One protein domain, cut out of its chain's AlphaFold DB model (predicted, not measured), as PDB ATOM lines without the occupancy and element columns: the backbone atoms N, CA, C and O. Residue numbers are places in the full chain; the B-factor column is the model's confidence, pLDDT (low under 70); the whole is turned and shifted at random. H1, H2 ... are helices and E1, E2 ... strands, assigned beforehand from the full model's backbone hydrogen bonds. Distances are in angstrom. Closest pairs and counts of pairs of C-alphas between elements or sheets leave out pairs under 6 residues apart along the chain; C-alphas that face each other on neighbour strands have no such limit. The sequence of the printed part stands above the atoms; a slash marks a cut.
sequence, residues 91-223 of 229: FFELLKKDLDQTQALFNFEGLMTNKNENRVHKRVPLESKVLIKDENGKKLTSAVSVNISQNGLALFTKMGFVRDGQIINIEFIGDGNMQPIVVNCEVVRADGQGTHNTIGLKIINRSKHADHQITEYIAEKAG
ATOM      1  N   PHE A  91       3.047  43.164 -41.251       75.12
ATOM      2  CA  PHE A  91       3.710  42.438 -40.172       75.12
ATOM      3  C   PHE A  91       5.090  43.023 -39.849       75.12
ATOM      4  O   PHE A  91       5.482  43.065 -38.684       75.12
ATOM      5  N   PHE A  92       5.819  43.499 -40.861       73.00
ATOM      6  CA  PHE A  92       7.113  44.147 -40.661       73.00
ATOM      7  C   PHE A  92       6.971  45.506 -39.978       73.00
ATOM      8  O   PHE A  92       7.694  45.766 -39.022       73.00
ATOM      9  N   GLU A  93       6.011  46.329 -40.402       79.12
ATOM     10  CA  GLU A  93       5.749  47.620 -39.750       79.12
ATOM     11  C   GLU A  93       5.372  47.432 -38.278       79.12
ATOM     12  O   GLU A  93       5.852  48.150 -37.399       79.12
ATOM     13  N   LEU A  94       4.580  46.397 -37.979       79.56
ATOM     14  CA  LEU A  94       4.251  46.035 -36.607       79.56
ATOM     15  C   LEU A  94       5.481  45.539 -35.828       79.56
ATOM     16  O   LEU A  94       5.645  45.892 -34.666       79.56
ATOM     17  N   LEU A  95       6.353  44.731 -36.442       75.19
ATOM     18  CA  LEU A  95       7.610  44.295 -35.821       75.19
ATOM     19  C   LEU A  95       8.547  45.463 -35.525       75.19
ATOM     20  O   LEU A  95       9.180  45.470 -34.476       75.19
ATOM     21  N   LYS A  96       8.636  46.429 -36.440       76.38
ATOM     22  CA  LYS A  96       9.476  47.613 -36.288       76.38
ATOM     23  C   LYS A  96       8.949  48.521 -35.181       76.38
ATOM     24  O   LYS A  96       9.696  48.869 -34.280       76.38
ATOM     25  N   LYS A  97       7.644  48.802 -35.179       79.06
ATOM     26  CA  LYS A  97       7.002  49.569 -34.106       79.06
ATOM     27  C   LYS A  97       7.196  48.908 -32.740       79.06
ATOM     28  O   LYS A  97       7.481  49.590 -31.760       79.06
ATOM     29  N   ASP A  98       7.065  47.586 -32.679       77.31
ATOM     30  CA  ASP A  98       7.320  46.830 -31.457       77.31
ATOM     31  C   ASP A  98       8.795  46.857 -31.063       77.31
ATOM     32  O   ASP A  98       9.089  46.942 -29.875       77.31
ATOM     33  N   LEU A  99       9.720  46.791 -32.026       75.94
ATOM     34  CA  LEU A  99      11.148  46.942 -31.768       75.94
ATOM     35  C   LEU A  99      11.431  48.319 -31.160       75.94
ATOM     36  O   LEU A  99      12.069  48.364 -30.118       75.94
ATOM     37  N   ASP A 100      10.893  49.403 -31.722       74.50
ATOM     38  CA  ASP A 100      11.073  50.767 -31.203       74.50
ATOM     39  C   ASP A 100      10.524  50.907 -29.769       74.50
ATOM     40  O   ASP A 100      11.161  51.485 -28.888       74.50
ATOM     41  N   GLN A 101       9.355  50.318 -29.497       71.12
ATOM     42  CA  GLN A 101       8.760  50.293 -28.153       71.12
ATOM     43  C   GLN A 101       9.564  49.430 -27.173       71.12
ATOM     44  O   GLN A 101       9.755  49.806 -26.018       71.12
ATOM     45  N   THR A 102      10.059  48.279 -27.628       64.12
ATOM     46  CA  THR A 102      10.875  47.358 -26.824       64.12
ATOM     47  C   THR A 102      12.248  47.967 -26.547       64.12
ATOM     48  O   THR A 102      12.738  47.855 -25.430       64.12
ATOM     49  N   GLN A 103      12.846  48.673 -27.508       63.97
ATOM     50  CA  GLN A 103      14.075  49.444 -27.313       63.97
ATOM     51  C   GLN A 103      13.894  50.528 -26.239       63.97
ATOM     52  O   GLN A 103      14.819  50.773 -25.471       63.97
ATOM     53  N   ALA A 104      12.703  51.131 -26.142       55.47
ATOM     54  CA  ALA A 104      12.382  52.105 -25.099       55.47
ATOM     55  C   ALA A 104      12.110  51.476 -23.714       55.47
ATOM     56  O   ALA A 104      12.246  52.162 -22.701       55.47
ATOM     57  N   LEU A 105      11.716  50.196 -23.655       49.25
ATOM     58  CA  LEU A 105      11.308  49.504 -22.420       49.25
ATOM     59  C   LEU A 105      12.366  48.550 -21.847       49.25
ATOM     60  O   LEU A 105      12.367  48.283 -20.646       49.25
ATOM     61  N   PHE A 106      13.260  48.027 -22.679       45.25
ATOM     62  CA  PHE A 106      14.310  47.095 -22.282       45.25
ATOM     63  C   PHE A 106      15.674  47.779 -22.352       45.25
ATOM     64  O   PHE A 106      15.909  48.619 -23.215       45.25
ATOM     65  N   ASN A 107      16.616  47.352 -21.503       47.81
ATOM     66  CA  ASN A 107      18.048  47.655 -21.638       47.81
ATOM     67  C   ASN A 107      18.622  46.994 -22.916       47.81
ATOM     68  O   ASN A 107      19.494  46.126 -22.858       47.81
ATOM     69  N   PHE A 108      18.123  47.393 -24.089       47.59
ATOM     70  CA  PHE A 108      18.562  46.968 -25.420       47.59
ATOM     71  C   PHE A 108      20.000  47.413 -25.708       47.59
ATOM     72  O   PHE A 108      20.669  46.843 -26.573       47.59
ATOM     73  N   GLU A 109      20.519  48.353 -24.910       44.44
ATOM     74  CA  GLU A 109      21.950  48.593 -24.771       44.44
ATOM     75  C   GLU A 109      22.704  47.278 -24.563       44.44
ATOM     76  O   GLU A 109      23.704  47.069 -25.228       44.44
ATOM     77  N   GLY A 110      22.226  46.307 -23.783       46.16
ATOM     78  CA  GLY A 110      22.902  45.008 -23.669       46.16
ATOM     79  C   GLY A 110      23.026  44.254 -25.004       46.16
ATOM     80  O   GLY A 110      24.011  43.558 -25.238       46.16
ATOM     81  N   LEU A 111      22.082  44.413 -25.932       52.00
ATOM     82  CA  LEU A 111      22.123  43.748 -27.238       52.00
ATOM     83  C   LEU A 111      22.976  44.496 -28.271       52.00
ATOM     84  O   LEU A 111      23.701  43.866 -29.049       52.00
ATOM     85  N   MET A 112      22.906  45.829 -28.245       46.97
ATOM     86  CA  MET A 112      23.660  46.734 -29.119       46.97
ATOM     87  C   MET A 112      25.102  46.970 -28.637       46.97
ATOM     88  O   MET A 112      26.005  47.149 -29.450       46.97
ATOM     89  N   THR A 113      25.332  46.928 -27.323       42.44
ATOM     90  CA  THR A 113      26.552  47.399 -26.640       42.44
ATOM     91  C   THR A 113      27.205  46.381 -25.705       42.44
ATOM     92  O   THR A 113      28.210  46.740 -25.093       42.44
ATOM     93  N   ASN A 114      26.721  45.124 -25.603       44.00
ATOM     94  CA  ASN A 114      27.404  44.104 -24.787       44.00
ATOM     95  C   ASN A 114      28.905  44.136 -25.087       44.00
ATOM     96  O   ASN A 114      29.312  43.930 -26.237       44.00
ATOM     97  N   LYS A 115      29.664  44.492 -24.044       45.66
ATOM     98  CA  LYS A 115      31.019  45.034 -24.111       45.66
ATOM     99  C   LYS A 115      31.867  44.240 -25.099       45.66
ATOM    100  O   LYS A 115      31.940  43.014 -25.031       45.66
ATOM    101  N   ASN A 116      32.517  44.961 -26.009       49.62
ATOM    102  CA  ASN A 116      33.416  44.451 -27.053       49.62
ATOM    103  C   ASN A 116      34.574  43.565 -26.543       49.62
ATOM    104  O   ASN A 116      35.346  43.075 -27.357       49.62
ATOM    105  N   GLU A 117      34.710  43.348 -25.237       51.41
ATOM    106  CA  GLU A 117      35.885  42.759 -24.593       51.41
ATOM    107  C   GLU A 117      36.173  41.306 -25.020       51.41
ATOM    108  O   GLU A 117      37.328  40.910 -24.997       51.41
ATOM    109  N   ASN A 118      35.180  40.544 -25.510       60.06
ATOM    110  CA  ASN A 118      35.368  39.153 -25.973       60.06
ATOM    111  C   ASN A 118      34.975  38.897 -27.445       60.06
ATOM    112  O   ASN A 118      34.807  37.747 -27.855       60.06
ATOM    113  N   ARG A 119      34.771  39.938 -28.265       61.84
ATOM    114  CA  ARG A 119      34.295  39.765 -29.652       61.84
ATOM    115  C   ARG A 119      35.426  39.937 -30.664       61.84
ATOM    116  O   ARG A 119      36.036  40.992 -30.740       61.84
ATOM    117  N   VAL A 120      35.620  38.926 -31.518       67.62
ATOM    118  CA  VAL A 120      36.625  38.937 -32.605       67.62
ATOM    119  C   VAL A 120      36.304  39.980 -33.688       67.62
ATOM    120  O   VAL A 120      37.211  40.548 -34.285       67.62
ATOM    121  N   HIS A 121      35.019  40.268 -33.936       71.06
ATOM    122  CA  HIS A 121      34.589  41.263 -34.925       71.06
ATOM    123  C   HIS A 121      33.620  42.282 -34.330       71.06
ATOM    124  O   HIS A 121      32.676  41.927 -33.615       71.06
ATOM    125  N   LYS A 122      33.828  43.551 -34.698       78.88
ATOM    126  CA  LYS A 122      32.931  44.658 -34.362       78.88
ATOM    127  C   LYS A 122      31.558  44.415 -34.993       78.88
ATOM    128  O   LYS A 122      31.465  44.072 -36.171       78.88
ATOM    129  N   ARG A 123      30.498  44.605 -34.205       83.75
ATOM    130  CA  ARG A 123      29.122  44.605 -34.710       83.75
ATOM    131  C   ARG A 123      28.717  46.018 -35.108       83.75
ATOM    132  O   ARG A 123      29.057  46.975 -34.416       83.75
ATOM    133  N   VAL A 124      27.998  46.124 -36.214       85.38
ATOM    134  CA  VAL A 124      27.395  47.359 -36.708       85.38
ATOM    135  C   VAL A 124      25.897  47.288 -36.406       85.38
ATOM    136  O   VAL A 124      25.277  46.264 -36.723       85.38
ATOM    137  N   PRO A 125      25.316  48.317 -35.761       86.56
ATOM    138  CA  PRO A 125      23.869  48.448 -35.645       86.56
ATOM    139  C   PRO A 125      23.235  48.403 -37.032       86.56
ATOM    140  O   PRO A 125      23.701  49.066 -37.956       86.56
ATOM    141  N   LEU A 126      22.201  47.593 -37.190       85.69
ATOM    142  CA  LEU A 126      21.522  47.423 -38.463       85.69
ATOM    143  C   LEU A 126      20.062  47.190 -38.162       85.69
ATOM    144  O   LEU A 126      19.789  46.258 -37.433       85.69
ATOM    145  N   GLU A 127      19.162  47.953 -38.763       87.69
ATOM    146  CA  GLU A 127      17.726  47.686 -38.720       87.69
ATOM    147  C   GLU A 127      17.270  47.338 -40.130       87.69
ATOM    148  O   GLU A 127      17.018  48.211 -40.958       87.69
ATOM    149  N   SER A 128      17.248  46.044 -40.442       87.06
ATOM    150  CA  SER A 128      16.880  45.574 -41.778       87.06
ATOM    151  C   SER A 128      15.910  44.410 -41.706       87.06
ATOM    152  O   SER A 128      16.005  43.545 -40.829       87.06
ATOM    153  N   LYS A 129      14.964  44.396 -42.646       89.62
ATOM    154  CA  LYS A 129      14.006  43.312 -42.802       89.62
ATOM    155  C   LYS A 129      14.708  42.066 -43.317       89.62
ATOM    156  O   LYS A 129      15.358  42.085 -44.361       89.62
ATOM    157  N   VAL A 130      14.492  40.957 -42.622       92.94
ATOM    158  CA  VAL A 130      15.002  39.656 -43.047       92.94
ATOM    159  C   VAL A 130      13.899  38.609 -43.069       92.94
ATOM    160  O   VAL A 130      12.919  38.681 -42.318       92.94
ATOM    161  N   LEU A 131      14.069  37.608 -43.927       93.19
ATOM    162  CA  LEU A 131      13.291  36.376 -43.889       93.19
ATOM    163  C   LEU A 131      14.117  35.285 -43.224       93.19
ATOM    164  O   LEU A 131      15.263  35.042 -43.599       93.19
ATOM    165  N   ILE A 132      13.503  34.609 -42.258       93.38
ATOM    166  CA  ILE A 132      14.031  33.384 -41.673       93.38
ATOM    167  C   ILE A 132      13.457  32.219 -42.472       93.38
ATOM    168  O   ILE A 132      12.234  32.061 -42.566       93.38
ATOM    169  N   LYS A 133      14.336  31.402 -43.039       93.31
ATOM    170  CA  LYS A 133      14.012  30.195 -43.797       93.31
ATOM    171  C   LYS A 133      14.642  28.973 -43.129       93.31
ATOM    172  O   LYS A 133      15.665  29.091 -42.459       93.31
ATOM    173  N   ASP A 134      14.035  27.806 -43.309       92.12
ATOM    174  CA  ASP A 134      14.670  26.544 -42.930       92.12
ATOM    175  C   ASP A 134      15.819  26.185 -43.890       92.12
ATOM    176  O   ASP A 134      16.079  26.888 -44.874       92.12
ATOM    177  N   GLU A 135      16.511  25.082 -43.604       89.38
ATOM    178  CA  GLU A 135      17.605  24.553 -44.427       89.38
ATOM    179  C   GLU A 135      17.192  24.247 -45.879       89.38
ATOM    180  O   GLU A 135      18.021  24.339 -46.782       89.38
ATOM    181  N   ASN A 136      15.904  23.974 -46.117       89.50
ATOM    182  CA  ASN A 136      15.332  23.698 -47.437       89.50
ATOM    183  C   ASN A 136      14.882  24.978 -48.168       89.50
ATOM    184  O   ASN A 136      14.357  24.912 -49.281       89.50
ATOM    185  N   GLY A 137      15.057  26.150 -47.551       89.25
ATOM    186  CA  GLY A 137      14.670  27.443 -48.111       89.25
ATOM    187  C   GLY A 137      13.190  27.792 -47.928       89.25
ATOM    188  O   GLY A 137      12.741  28.826 -48.434       89.25
ATOM    189  N   LYS A 138      12.417  26.991 -47.185       91.31
ATOM    190  CA  LYS A 138      11.023  27.306 -46.862       91.31
ATOM    191  C   LYS A 138      10.985  28.439 -45.844       91.31
ATOM    192  O   LYS A 138      11.618  28.373 -44.792       91.31
ATOM    193  N   LYS A 139      10.199  29.478 -46.133       92.25
ATOM    194  CA  LYS A 139       9.981  30.598 -45.209       92.25
ATOM    195  C   LYS A 139       9.341  30.100 -43.909       92.25
ATOM    196  O   LYS A 139       8.262  29.512 -43.935       92.25
ATOM    197  N   LEU A 140       9.996  30.394 -42.790       89.94
ATOM    198  CA  LEU A 140       9.497  30.158 -41.436       89.94
ATOM    199  C   LEU A 140       8.797  31.407 -40.899       89.94
ATOM    200  O   LEU A 140       7.646  31.346 -40.479       89.94
ATOM    201  N   THR A 141       9.480  32.553 -40.928       90.56
ATOM    202  CA  THR A 141       8.937  33.825 -40.433       90.56
ATOM    203  C   THR A 141       9.706  35.020 -41.004       90.56
ATOM    204  O   THR A 141      10.718  34.857 -41.686       90.56
ATOM    205  N   SER A 142       9.222  36.228 -40.731       90.94
ATOM    206  CA  SER A 142       9.971  37.470 -40.935       90.94
ATOM    207  C   SER A 142      10.575  37.938 -39.603       90.94
ATOM    208  O   SER A 142      10.034  37.669 -38.525       90.94
ATOM    209  N   ALA A 143      11.695  38.647 -39.672       92.19
ATOM    210  CA  ALA A 143      12.360  39.227 -38.512       92.19
ATOM    211  C   ALA A 143      13.016  40.564 -38.870       92.19
ATOM    212  O   ALA A 143      13.107  40.942 -40.041       92.19
ATOM    213  N   VAL A 144      13.480  41.268 -37.842       91.50
ATOM    214  CA  VAL A 144      14.318  42.456 -37.979       91.50
ATOM    215  C   VAL A 144      15.722  42.071 -37.539       91.50
ATOM    216  O   VAL A 144      15.916  41.633 -36.407       91.50
ATOM    217  N   SER A 145      16.708  42.191 -38.423       91.44
ATOM    218  CA  SER A 145      18.104  42.200 -37.985       91.44
ATOM    219  C   SER A 145      18.317  43.469 -37.176       91.44
ATOM    220  O   SER A 145      17.883  44.510 -37.651       91.44
ATOM    221  N   VAL A 146      18.945  43.366 -35.996       90.19
ATOM    222  CA  VAL A 146      19.244  44.499 -35.088       90.19
ATOM    223  C   VAL A 146      20.732  44.869 -35.073       90.19
ATOM    224  O   VAL A 146      21.116  46.006 -34.806       90.19
ATOM    225  N   ASN A 147      21.604  43.906 -35.372       89.56
ATOM    226  CA  ASN A 147      23.016  44.155 -35.639       89.56
ATOM    227  C   ASN A 147      23.611  43.048 -36.502       89.56
ATOM    228  O   ASN A 147      23.127  41.915 -36.505       89.56
ATOM    229  N   ILE A 148      24.693  43.384 -37.197       90.94
ATOM    230  CA  ILE A 148      25.434  42.471 -38.066       90.94
ATOM    231  C   ILE A 148      26.942  42.645 -37.870       90.94
ATOM    232  O   ILE A 148      27.438  43.700 -37.485       90.94
ATOM    233  N   SER A 149      27.689  41.585 -38.129       90.88
ATOM    234  CA  SER A 149      29.144  41.558 -38.221       90.88
ATOM    235  C   SER A 149      29.551  40.532 -39.266       90.88
ATOM    236  O   SER A 149      28.719  39.757 -39.736       90.88
ATOM    237  N   GLN A 150      30.848  40.456 -39.557       88.88
ATOM    238  CA  GLN A 150      31.367  39.485 -40.515       88.88
ATOM    239  C   GLN A 150      31.002  38.034 -40.165       88.88
ATOM    240  O   GLN A 150      30.846  37.223 -41.068       88.88
ATOM    241  N   ASN A 151      30.861  37.691 -38.881       90.69
ATOM    242  CA  ASN A 151      30.695  36.299 -38.443       90.69
ATOM    243  C   ASN A 151      29.354  36.010 -37.767       90.69
ATOM    244  O   ASN A 151      29.107  34.881 -37.349       90.69
ATOM    245  N   GLY A 152      28.493  37.006 -37.604       93.00
ATOM    246  CA  GLY A 152      27.279  36.834 -36.822       93.00
ATOM    247  C   GLY A 152      26.356  38.028 -36.899       93.00
ATOM    248  O   GLY A 152      26.786  39.141 -37.200       93.00
ATOM    249  N   LEU A 153      25.097  37.784 -36.574       92.38
ATOM    250  CA  LEU A 153      24.039  38.780 -36.535       92.38
ATOM    251  C   LEU A 153      23.101  38.490 -35.364       92.38
ATOM    252  O   LEU A 153      23.101  37.391 -34.806       92.38
ATOM    253  N   ALA A 154      22.316  39.486 -34.981       92.38
ATOM    254  CA  ALA A 154      21.235  39.318 -34.024       92.38
ATOM    255  C   ALA A 154      19.912  39.686 -34.686       92.38
ATOM    256  O   ALA A 154      19.836  40.682 -35.409       92.38
ATOM    257  N   LEU A 155      18.882  38.886 -34.424       92.12
ATOM    258  CA  LEU A 155      17.533  39.087 -34.933       92.12
ATOM    259  C   LEU A 155      16.553  39.329 -33.793       92.12
ATOM    260  O   LEU A 155      16.682  38.751 -32.715       92.12
ATOM    261  N   PHE A 156      15.531  40.116 -34.089       90.25
ATOM    262  CA  PHE A 156      14.351  40.313 -33.269       90.25
ATOM    263  C   PHE A 156      13.118  39.815 -34.030       90.25
ATOM    264  O   PHE A 156      12.884  40.194 -35.182       90.25
ATOM    265  N   THR A 157      12.335  38.929 -33.414       89.69
ATOM    266  CA  THR A 157      11.137  38.345 -34.034       89.69
ATOM    267  C   THR A 157      10.055  38.035 -33.006       89.69
ATOM    268  O   THR A 157      10.333  37.849 -31.828       89.69
ATOM    269  N   LYS A 158       8.803  37.937 -33.451       79.50
ATOM    270  CA  LYS A 158       7.650  37.603 -32.600       79.50
ATOM    271  C   LYS A 158       7.441  36.105 -32.373       79.50
ATOM    272  O   LYS A 158       6.589  35.728 -31.583       79.50
ATOM    273  N   MET A 159       8.177  35.229 -33.066       69.56
ATOM    274  CA  MET A 159       7.920  33.783 -33.011       69.56
ATOM    275  C   MET A 159       9.164  32.963 -32.660       69.56
ATOM    276  O   MET A 159      10.218  33.122 -33.270       69.56
ATOM    277  N   GLY A 160       9.010  32.057 -31.689       64.12
ATOM    278  CA  GLY A 160      10.074  31.240 -31.095       64.12
ATOM    279  C   GLY A 160      10.208  29.845 -31.709       64.12
ATOM    280  O   GLY A 160      10.199  28.854 -30.990       64.12
ATOM    281  N   PHE A 161      10.297  29.740 -33.037       73.12
ATOM    282  CA  PHE A 161      10.419  28.436 -33.715       73.12
ATOM    283  C   PHE A 161      11.856  27.943 -33.895       73.12
ATOM    284  O   PHE A 161      12.064  26.915 -34.538       73.12
ATOM    285  N   VAL A 162      12.840  28.666 -33.365       83.75
ATOM    286  CA  VAL A 162      14.249  28.313 -33.519       83.75
ATOM    287  C   VAL A 162      14.839  27.796 -32.216       83.75
ATOM    288  O   VAL A 162      14.492  28.278 -31.139       83.75
ATOM    289  N   ARG A 163      15.717  26.800 -32.319       88.38
ATOM    290  CA  ARG A 163      16.427  26.197 -31.183       88.38
ATOM    291  C   ARG A 163      17.921  26.438 -31.310       88.38
ATOM    292  O   ARG A 163      18.432  26.510 -32.425       88.38
ATOM    293  N   ASP A 164      18.618  26.492 -30.182       90.50
ATOM    294  CA  ASP A 164      20.081  26.521 -30.164       90.50
ATOM    295  C   ASP A 164      20.654  25.319 -30.940       90.50
ATOM    296  O   ASP A 164      20.147  24.199 -30.850       90.50
ATOM    297  N   GLY A 165      21.680  25.571 -31.753       91.69
ATOM    298  CA  GLY A 165      22.299  24.618 -32.676       91.69
ATOM    299  C   GLY A 165      21.549  24.406 -33.998       91.69
ATOM    300  O   GLY A 165      22.060  23.723 -34.884       91.69
ATOM    301  N   GLN A 166      20.350  24.972 -34.179       92.88
ATOM    302  CA  GLN A 166      19.605  24.818 -35.429       92.88
ATOM    303  C   GLN A 166      20.258  25.602 -36.574       92.88
ATOM    304  O   GLN A 166      20.645  26.759 -36.407       92.88
ATOM    305  N   ILE A 167      20.313  24.988 -37.758       94.19
ATOM    306  CA  ILE A 167      20.743  25.647 -38.992       94.19
ATOM    307  C   ILE A 167      19.528  26.274 -39.682       94.19
ATOM    308  O   ILE A 167      18.514  25.614 -39.912       94.19
ATOM    309  N   ILE A 168      19.636  27.558 -40.008       94.31
ATOM    310  CA  ILE A 168      18.611  28.345 -40.698       94.31
ATOM    311  C   ILE A 168      19.247  29.207 -41.785       94.31
ATOM    312  O   ILE A 168      20.418  29.574 -41.706       94.31
ATOM    313  N   ASN A 169      18.454  29.581 -42.779       94.12
ATOM    314  CA  ASN A 169      18.867  30.479 -43.847       94.12
ATOM    315  C   ASN A 169      18.262  31.862 -43.599       94.12
ATOM    316  O   ASN A 169      17.049  31.996 -43.429       94.12
ATOM    317  N   ILE A 170      19.099  32.893 -43.573       93.88
ATOM    318  CA  ILE A 170      18.670  34.284 -43.432       93.88
ATOM    319  C   ILE A 170      18.795  34.967 -44.780       93.88
ATOM    320  O   ILE A 170      19.879  35.026 -45.355       93.88
ATOM    321  N   GLU A 171      17.684  35.496 -45.274       92.75
ATOM    322  CA  GLU A 171      17.654  36.307 -46.486       92.75
ATOM    323  C   GLU A 171      17.414  37.767 -46.115       92.75
ATOM    324  O   GLU A 171      16.373  38.110 -45.546       92.75
ATOM    325  N   PHE A 172      18.373  38.625 -46.448       90.00
ATOM    326  CA  PHE A 172      18.218  40.069 -46.350       90.00
ATOM    327  C   PHE A 172      17.364  40.553 -47.514       90.00
ATOM    328  O   PHE A 172      17.733  40.388 -48.680       90.00
ATOM    329  N   ILE A 173      16.221  41.158 -47.190       84.50
ATOM    330  CA  ILE A 173      15.384  41.808 -48.189       84.50
ATOM    331  C   ILE A 173      16.014  43.179 -48.426       84.50
ATOM    332  O   ILE A 173      15.895  44.069 -47.587       84.50
ATOM    333  N   GLY A 174      16.769  43.310 -49.515       70.56
ATOM    334  CA  GLY A 174      17.403  44.571 -49.877       70.56
ATOM    335  C   GLY A 174      16.372  45.680 -50.097       70.56
ATOM    336  O   GLY A 174      15.259  45.429 -50.560       70.56
ATOM    337  N   ASP A 175      16.763  46.917 -49.800       67.81
ATOM    338  CA  ASP A 175      15.984  48.094 -50.169       67.81
ATOM    339  C   ASP A 175      16.270  48.409 -51.654       67.81
ATOM    340  O   ASP A 175      17.382  48.788 -52.023       67.81
ATOM    341  N   GLY A 176      15.288  48.225 -52.542       67.94
ATOM    342  CA  GLY A 176      15.414  48.576 -53.966       67.94
ATOM    343  C   GLY A 176      16.070  47.504 -54.852       67.94
ATOM    344  O   GLY A 176      15.571  46.389 -54.941       67.94
ATOM    345  N   ASN A 177      17.142  47.867 -55.574       59.94
ATOM    346  CA  ASN A 177      17.757  47.057 -56.647       59.94
ATOM    347  C   ASN A 177      18.851  46.078 -56.173       59.94
ATOM    348  O   ASN A 177      19.497  45.437 -57.008       59.94
ATOM    349  N   MET A 178      19.115  45.974 -54.868       68.75
ATOM    350  CA  MET A 178      20.094  45.002 -54.378       68.75
ATOM    351  C   MET A 178      19.553  43.580 -54.518       68.75
ATOM    352  O   MET A 178      18.419  43.289 -54.141       68.75
ATOM    353  N   GLN A 179      20.394  42.687 -55.037       79.62
ATOM    354  CA  GLN A 179      20.101  41.258 -55.022       79.62
ATOM    355  C   GLN A 179      19.966  40.775 -53.569       79.62
ATOM    356  O   GLN A 179      20.754  41.209 -52.722       79.62
ATOM    357  N   PRO A 180      19.006  39.882 -53.268       84.19
ATOM    358  CA  PRO A 180      18.875  39.310 -51.936       84.19
ATOM    359  C   PRO A 180      20.176  38.635 -51.499       84.19
ATOM    360  O   PRO A 180      20.744  37.817 -52.227       84.19
ATOM    361  N   ILE A 181      20.646  38.966 -50.297       88.12
ATOM    362  CA  ILE A 181      21.809  38.309 -49.692       88.12
ATOM    363  C   ILE A 181      21.275  37.166 -48.838       88.12
ATOM    364  O   ILE A 181      20.536  37.404 -47.882       88.12
ATOM    365  N   VAL A 182      21.642  35.931 -49.174       89.69
ATOM    366  CA  VAL A 182      21.248  34.737 -48.414       89.69
ATOM    367  C   VAL A 182      22.459  34.186 -47.678       89.69
ATOM    368  O   VAL A 182      23.502  33.936 -48.285       89.69
ATOM    369  N   VAL A 183      22.320  33.993 -46.369       91.69
ATOM    370  CA  VAL A 183      23.386  33.486 -45.505       91.69
ATOM    371  C   VAL A 183      22.895  32.326 -44.652       91.69
ATOM    372  O   VAL A 183      21.834  32.395 -44.030       91.69
ATOM    373  N   ASN A 184      23.695  31.268 -44.585       94.00
ATOM    374  CA  ASN A 184      23.415  30.128 -43.723       94.00
ATOM    375  C   ASN A 184      23.913  30.463 -42.318       94.00
ATOM    376  O   ASN A 184      25.025  30.968 -42.145       94.00
ATOM    377  N   CYS A 185      23.092  30.205 -41.313       95.00
ATOM    378  CA  CYS A 185      23.370  30.569 -39.936       95.00
ATOM    379  C   CYS A 185      23.098  29.403 -38.997       95.00
ATOM    380  O   CYS A 185      22.121  28.681 -39.156       95.00
ATOM    381  N   GLU A 186      23.939  29.276 -37.982       94.75
ATOM    382  CA  GLU A 186      23.688  28.454 -36.807       94.75
ATOM    383  C   GLU A 186      23.124  29.344 -35.695       94.75
ATOM    384  O   GLU A 186      23.657  30.426 -35.411       94.75
ATOM    385  N   VAL A 187      22.044  28.898 -35.062       93.19
ATOM    386  CA  VAL A 187      21.462  29.568 -33.900       93.19
ATOM    387  C   VAL A 187      22.353  29.311 -32.694       93.19
ATOM    388  O   VAL A 187      22.426  28.197 -32.195       93.19
ATOM    389  N   VAL A 188      23.045  30.344 -32.218       92.19
ATOM    390  CA  VAL A 188      23.914  30.228 -31.034       92.19
ATOM    391  C   VAL A 188      23.182  30.558 -29.740       92.19
ATOM    392  O   VAL A 188      23.675  30.226 -28.667       92.19
ATOM    393  N   ARG A 189      22.055  31.269 -29.841       88.56
ATOM    394  CA  ARG A 189      21.224  31.641 -28.701       88.56
ATOM    395  C   ARG A 189      19.822  32.019 -29.159       88.56
ATOM    396  O   ARG A 189      19.688  32.905 -30.002       88.56
ATOM    397  N   ALA A 190      18.798  31.425 -28.570       86.62
ATOM    398  CA  ALA A 190      17.406  31.823 -28.726       86.62
ATOM    399  C   ALA A 190      16.824  32.203 -27.356       86.62
ATOM    400  O   ALA A 190      16.404  31.346 -26.582       86.62
ATOM    401  N   ASP A 191      16.795  33.503 -27.052       80.44
ATOM    402  CA  ASP A 191      16.164  34.010 -25.833       80.44
ATOM    403  C   ASP A 191      14.726  34.439 -26.139       80.44
ATOM    404  O   ASP A 191      14.498  35.429 -26.844       80.44
ATOM    405  N   GLY A 192      13.747  33.720 -25.593       72.19
ATOM    406  CA  GLY A 192      12.347  34.138 -25.613       72.19
ATOM    407  C   GLY A 192      11.978  34.914 -24.356       72.19
ATOM    408  O   GLY A 192      12.113  34.393 -23.249       72.19
ATOM    409  N   GLN A 193      11.489  36.144 -24.508       61.41
ATOM    410  CA  GLN A 193      10.859  36.896 -23.423       61.41
ATOM    411  C   GLN A 193       9.474  37.370 -23.867       61.41
ATOM    412  O   GLN A 193       9.327  38.301 -24.657       61.41
ATOM    413  N   GLY A 194       8.434  36.717 -23.343       71.19
ATOM    414  CA  GLY A 194       7.046  37.041 -23.670       71.19
ATOM    415  C   GLY A 194       6.712  36.763 -25.138       71.19
ATOM    416  O   GLY A 194       6.927  35.660 -25.637       71.19
ATOM    417  N   THR A 195       6.165  37.762 -25.830       74.62
ATOM    418  CA  THR A 195       5.761  37.678 -27.246       74.62
ATOM    419  C   THR A 195       6.900  37.933 -28.229       74.62
ATOM    420  O   THR A 195       6.682  37.892 -29.440       74.62
ATOM    421  N   HIS A 196       8.108  38.215 -27.738       78.12
ATOM    422  CA  HIS A 196       9.247  38.579 -28.569       78.12
ATOM    423  C   HIS A 196      10.452  37.707 -28.238       78.12
ATOM    424  O   HIS A 196      10.691  37.305 -27.101       78.12
ATOM    425  N   ASN A 197      11.212  37.389 -29.273       83.06
ATOM    426  CA  ASN A 197      12.379  36.536 -29.207       83.06
ATOM    427  C   ASN A 197      13.558  37.282 -29.806       83.06
ATOM    428  O   ASN A 197      13.459  37.886 -30.882       83.06
ATOM    429  N   THR A 198      14.681  37.193 -29.109       87.81
ATOM    430  CA  THR A 198      15.967  37.625 -29.627       87.81
ATOM    431  C   THR A 198      16.785  36.401 -29.992       87.81
ATOM    432  O   THR A 198      16.960  35.492 -29.184       87.81
ATOM    433  N   ILE A 199      17.295  36.385 -31.220       90.56
ATOM    434  CA  ILE A 199      18.044  35.255 -31.756       90.56
ATOM    435  C   ILE A 199      19.457  35.725 -32.086       90.56
ATOM    436  O   ILE A 199      19.656  36.584 -32.945       90.56
ATOM    437  N   GLY A 200      20.448  35.164 -31.403       92.31
ATOM    438  CA  GLY A 200      21.853  35.281 -31.757       92.31
ATOM    439  C   GLY A 200      22.224  34.236 -32.801       92.31
ATOM    440  O   GLY A 200      21.999  33.043 -32.598       92.31
ATOM    441  N   LEU A 201      22.830  34.680 -33.900       93.81
ATOM    442  CA  LEU A 201      23.216  33.832 -35.021       93.81
ATOM    443  C   LEU A 201      24.713  33.923 -35.302       93.81
ATOM    444  O   LEU A 201      25.304  35.009 -35.279       93.81
ATOM    445  N   LYS A 202      25.308  32.778 -35.635       94.25
ATOM    446  CA  LYS A 202      26.651  32.665 -36.206       94.25
ATOM    447  C   LYS A 202      26.522  32.326 -37.683       94.25
ATOM    448  O   LYS A 202      25.867  31.352 -38.034       94.25
ATOM    449  N   ILE A 203      27.160  33.110 -38.543       93.44
ATOM    450  CA  ILE A 203      27.134  32.862 -39.986       93.44
ATOM    451  C   ILE A 203      28.101  31.714 -40.303       93.44
ATOM    452  O   ILE A 203      29.260  31.734 -39.878       93.44
ATOM    453  N   ILE A 204      27.628  30.717 -41.048       92.31
ATOM    454  CA  ILE A 204      28.354  29.493 -41.406       92.31
ATOM    455  C   ILE A 204      28.337  29.260 -42.923       92.31
ATOM    456  O   ILE A 204      27.538  29.850 -43.644       92.31
ATOM    457  N   ASN A 205      29.225  28.384 -43.408       72.88
ATOM    458  CA  ASN A 205      29.241  27.874 -44.790       72.88
ATOM    459  C   ASN A 205      29.158  28.962 -45.873       72.88
ATOM    460  O   ASN A 205      28.333  28.906 -46.783       72.88
ATOM    461  N   ARG A 206      30.028  29.968 -45.763       75.81
ATOM    462  CA  ARG A 206      30.032  31.120 -46.666       75.81
ATOM    463  C   ARG A 206      30.826  30.814 -47.928       75.81
ATOM    464  O   ARG A 206      31.956  30.334 -47.871       75.81
ATOM    465  N   SER A 207      30.239  31.124 -49.081       80.81
ATOM    466  CA  SER A 207      31.011  31.248 -50.315       80.81
ATOM    467  C   SER A 207      31.802  32.559 -50.282       80.81
ATOM    468  O   SER A 207      31.367  33.536 -49.672       80.81
ATOM    469  N   LYS A 208      32.932  32.627 -51.001       83.12
ATOM    470  CA  LYS A 208      33.702  33.881 -51.142       83.12
ATOM    471  C   LYS A 208      32.847  35.036 -51.679       83.12
ATOM    472  O   LYS A 208      33.101  36.192 -51.361       83.12
ATOM    473  N   HIS A 209      31.843  34.720 -52.497       84.19
ATOM    474  CA  HIS A 209      30.911  35.704 -53.032       84.19
ATOM    475  C   HIS A 209      29.980  36.256 -51.946       84.19
ATOM    476  O   HIS A 209      29.876  37.471 -51.806       84.19
ATOM    477  N   ALA A 210      29.380  35.386 -51.127       81.38
ATOM    478  CA  ALA A 210      28.539  35.808 -50.006       81.38
ATOM    479  C   ALA A 210      29.340  36.626 -48.977       81.38
ATOM    480  O   ALA A 210      28.853  37.638 -48.481       81.38
ATOM    481  N   ASP A 211      30.595  36.249 -48.710       85.00
ATOM    482  CA  ASP A 211      31.499  37.025 -47.851       85.00
ATOM    483  C   ASP A 211      31.722  38.442 -48.364       85.00
ATOM    484  O   ASP A 211      31.694  39.402 -47.588       85.00
ATOM    485  N   HIS A 212      31.935  38.580 -49.671       86.62
ATOM    486  CA  HIS A 212      32.100  39.880 -50.296       86.62
ATOM    487  C   HIS A 212      30.827  40.725 -50.161       86.62
ATOM    488  O   HIS A 212      30.911  41.849 -49.674       86.62
ATOM    489  N   GLN A 213      29.658  40.152 -50.466       87.38
ATOM    490  CA  GLN A 213      28.368  40.840 -50.347       87.38
ATOM    491  C   GLN A 213      28.070  41.293 -48.913       87.38
ATOM    492  O   GLN A 213      27.661  42.431 -48.707       87.38
ATOM    493  N   ILE A 214      28.317  40.442 -47.909       87.06
ATOM    494  CA  ILE A 214      28.151  40.810 -46.492       87.06
ATOM    495  C   ILE A 214      29.103  41.949 -46.125       87.06
ATOM    496  O   ILE A 214      28.701  42.885 -45.440       87.06
ATOM    497  N   THR A 215      30.354  41.892 -46.584       87.88
ATOM    498  CA  THR A 215      31.353  42.930 -46.288       87.88
ATOM    499  C   THR A 215      30.933  44.277 -46.869       87.88
ATOM    500  O   THR A 215      30.994  45.291 -46.177       87.88
ATOM    501  N   GLU A 216      30.492  44.290 -48.128       86.94
ATOM    502  CA  GLU A 216      29.996  45.497 -48.791       86.94
ATOM    503  C   GLU A 216      28.746  46.033 -48.104       86.94
ATOM    504  O   GLU A 216      28.675  47.222 -47.807       86.94
ATOM    505  N   TYR A 217      27.818  45.146 -47.751       86.12
ATOM    506  CA  TYR A 217      26.599  45.503 -47.042       86.12
ATOM    507  C   TYR A 217      26.883  46.105 -45.656       86.12
ATOM    508  O   TYR A 217      26.310  47.128 -45.285       86.12
ATOM    509  N   ILE A 218      27.819  45.530 -44.893       86.62
ATOM    510  CA  ILE A 218      28.258  46.088 -43.606       86.62
ATOM    511  C   ILE A 218      28.922  47.454 -43.808       86.62
ATOM    512  O   ILE A 218      28.653  48.373 -43.036       86.62
ATOM    513  N   ALA A 219      29.781  47.600 -44.820       85.12
ATOM    514  CA  ALA A 219      30.459  48.862 -45.111       85.12
ATOM    515  C   ALA A 219      29.464  49.967 -45.495       85.12
ATOM    516  O   ALA A 219      29.549  51.074 -44.961       85.12
ATOM    517  N   GLU A 220      28.485  49.648 -46.344       84.56
ATOM    518  CA  GLU A 220      27.398  50.548 -46.731       84.56
ATOM    519  C   GLU A 220      26.608  51.012 -45.502       84.56
ATOM    520  O   GLU A 220      26.460  52.213 -45.269       84.56
ATOM    521  N   LYS A 221      26.165  50.070 -44.660       81.56
ATOM    522  CA  LYS A 221      25.367  50.376 -43.462       81.56
ATOM    523  C   LYS A 221      26.172  51.080 -42.368       81.56
ATOM    524  O   LYS A 221      25.602  51.834 -41.586       81.56
ATOM    525  N   ALA A 222      27.492  50.905 -42.339       79.00
ATOM    526  CA  ALA A 222      28.393  51.657 -41.468       79.00
ATOM    527  C   ALA A 222      28.714  53.076 -41.985       79.00
ATOM    528  O   ALA A 222      29.447  53.805 -41.315       79.00
ATOM    529  N   GLY A 223      28.216  53.472 -43.165       78.94
ATOM    530  CA  GLY A 223      28.537  54.760 -43.789       78.94
ATOM    531  C   GLY A 223      29.968  54.842 -44.333       78.94
ATOM    532  O   GLY A 223      30.483  55.932 -44.565       78.94
TER     533      GLY A 223
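This is residues 91 to 223 of the 229 residues of the protein "PilZ domain-containing protein" of Bdellovibrionaceae bacterium (UniProt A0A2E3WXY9). Six antiparallel strands, E1 to E6, form a small closed barrel, and three helices pack on its outside. H1 and H3 cover separate parts of the barrel wall, the short H2 sits over another part, and residues 114 to 119 stick out. The printed part has 133 residues, in the order H1 H2 E1 E2 E3 E4 E5 E6 H3, and its class is mixed, helices and strands. It is compact, with a radius of gyration of the C-alphas of 13.9 A, and rounded, spanning 39 by 35 by 32 A.

H1, residues 91 to 105, begins at C-alpha 91 (3.710, 42.438, -40.172) and is 20.6 A long. H2 is residues 109 to 113. E1, residues 124 to 133, begins at C-alpha 124 (27.395, 47.359, -36.708), is 22.9 A long and bends by 76 degrees at residue 127. E2, residues 139 to 149, is 23.2 A long and bends by 83 degrees at residue 146. E3 is residues 152 to 157 and E4 residues 167 to 172. E5, residues 181 to 193, is 28.5 A long and bends by 81 degrees at residue 184. E6, residues 196 to 204, is 24.7 A long. H3, residues 208 to 221, is 20.0 A long and ends at C-alpha 221 (25.367, 50.376, -43.462).

Round the closed barrel run E1 E2 E3 E6 E5 E4 and back to E1, with antiparallel neighbours. E1 E2 E3 and E4 E5 E6 are meanders, each strand the antiparallel neighbour of the one before. E1 E2 E3 E4 and E3 E4 E5 E6 are Greek keys, four strands in a row of which three are a meander and the first neighbours the fourth. Within hydrogen-bond range are, for instance, N 124 and O 148 of E1 and E2, 2.8 A; N 144 and O 156 of E2 and E3, 2.9 A; N 155 and O 199 of E3 and E6, 2.8 A; N 186 and O 202 of E5 and E6, 2.8 A; N 170 and O 183 of E4 and E5, 2.8 A; and N 133 and O 169 of E1 and E4, 2.8 A. H1 is on the barrel, outside it, at a height over the sheet of 7.9 A, over E2 and E3; its closest C-alphas to E3 are those of Leu 95 and Thr 157, 7.1 A. H2 is on the barrel, outside it, at a height over the sheet of 9.1 A, only just over E2, with 3 of its 5 C-alphas falling on it; the closest C-alphas of H2 and E2 are those of Met 112 and Asn 147, 7.0 A apart, and those of H2 and E1 are those of Met 112 and Pro 125, 6.8 A apart. H3 is on the barrel, outside it, at a height over the sheet of 9.1 A, over E5, and runs slantwise to the strands, at 40 degrees to E5 on the local plane; the closest C-alphas of H3 and E5 are those of Gln 213 and Ile 181, 7.1 A apart, and those of H3 and E1 are those of Lys 221 and Leu 126, 7.0 A apart. H1 and H3 are apart. In H1, H2 and H3 every O i to N i+4 pair is within hydrogen-bond range.

The C-alphas farthest apart, those of Leu 105 and Lys 208, are 39.6 A apart. The printed part has no cut and no long link. Its mean pLDDT is 80.2, with residues 102 to 120, 159 to 160, 175 to 178 and 193 under 70.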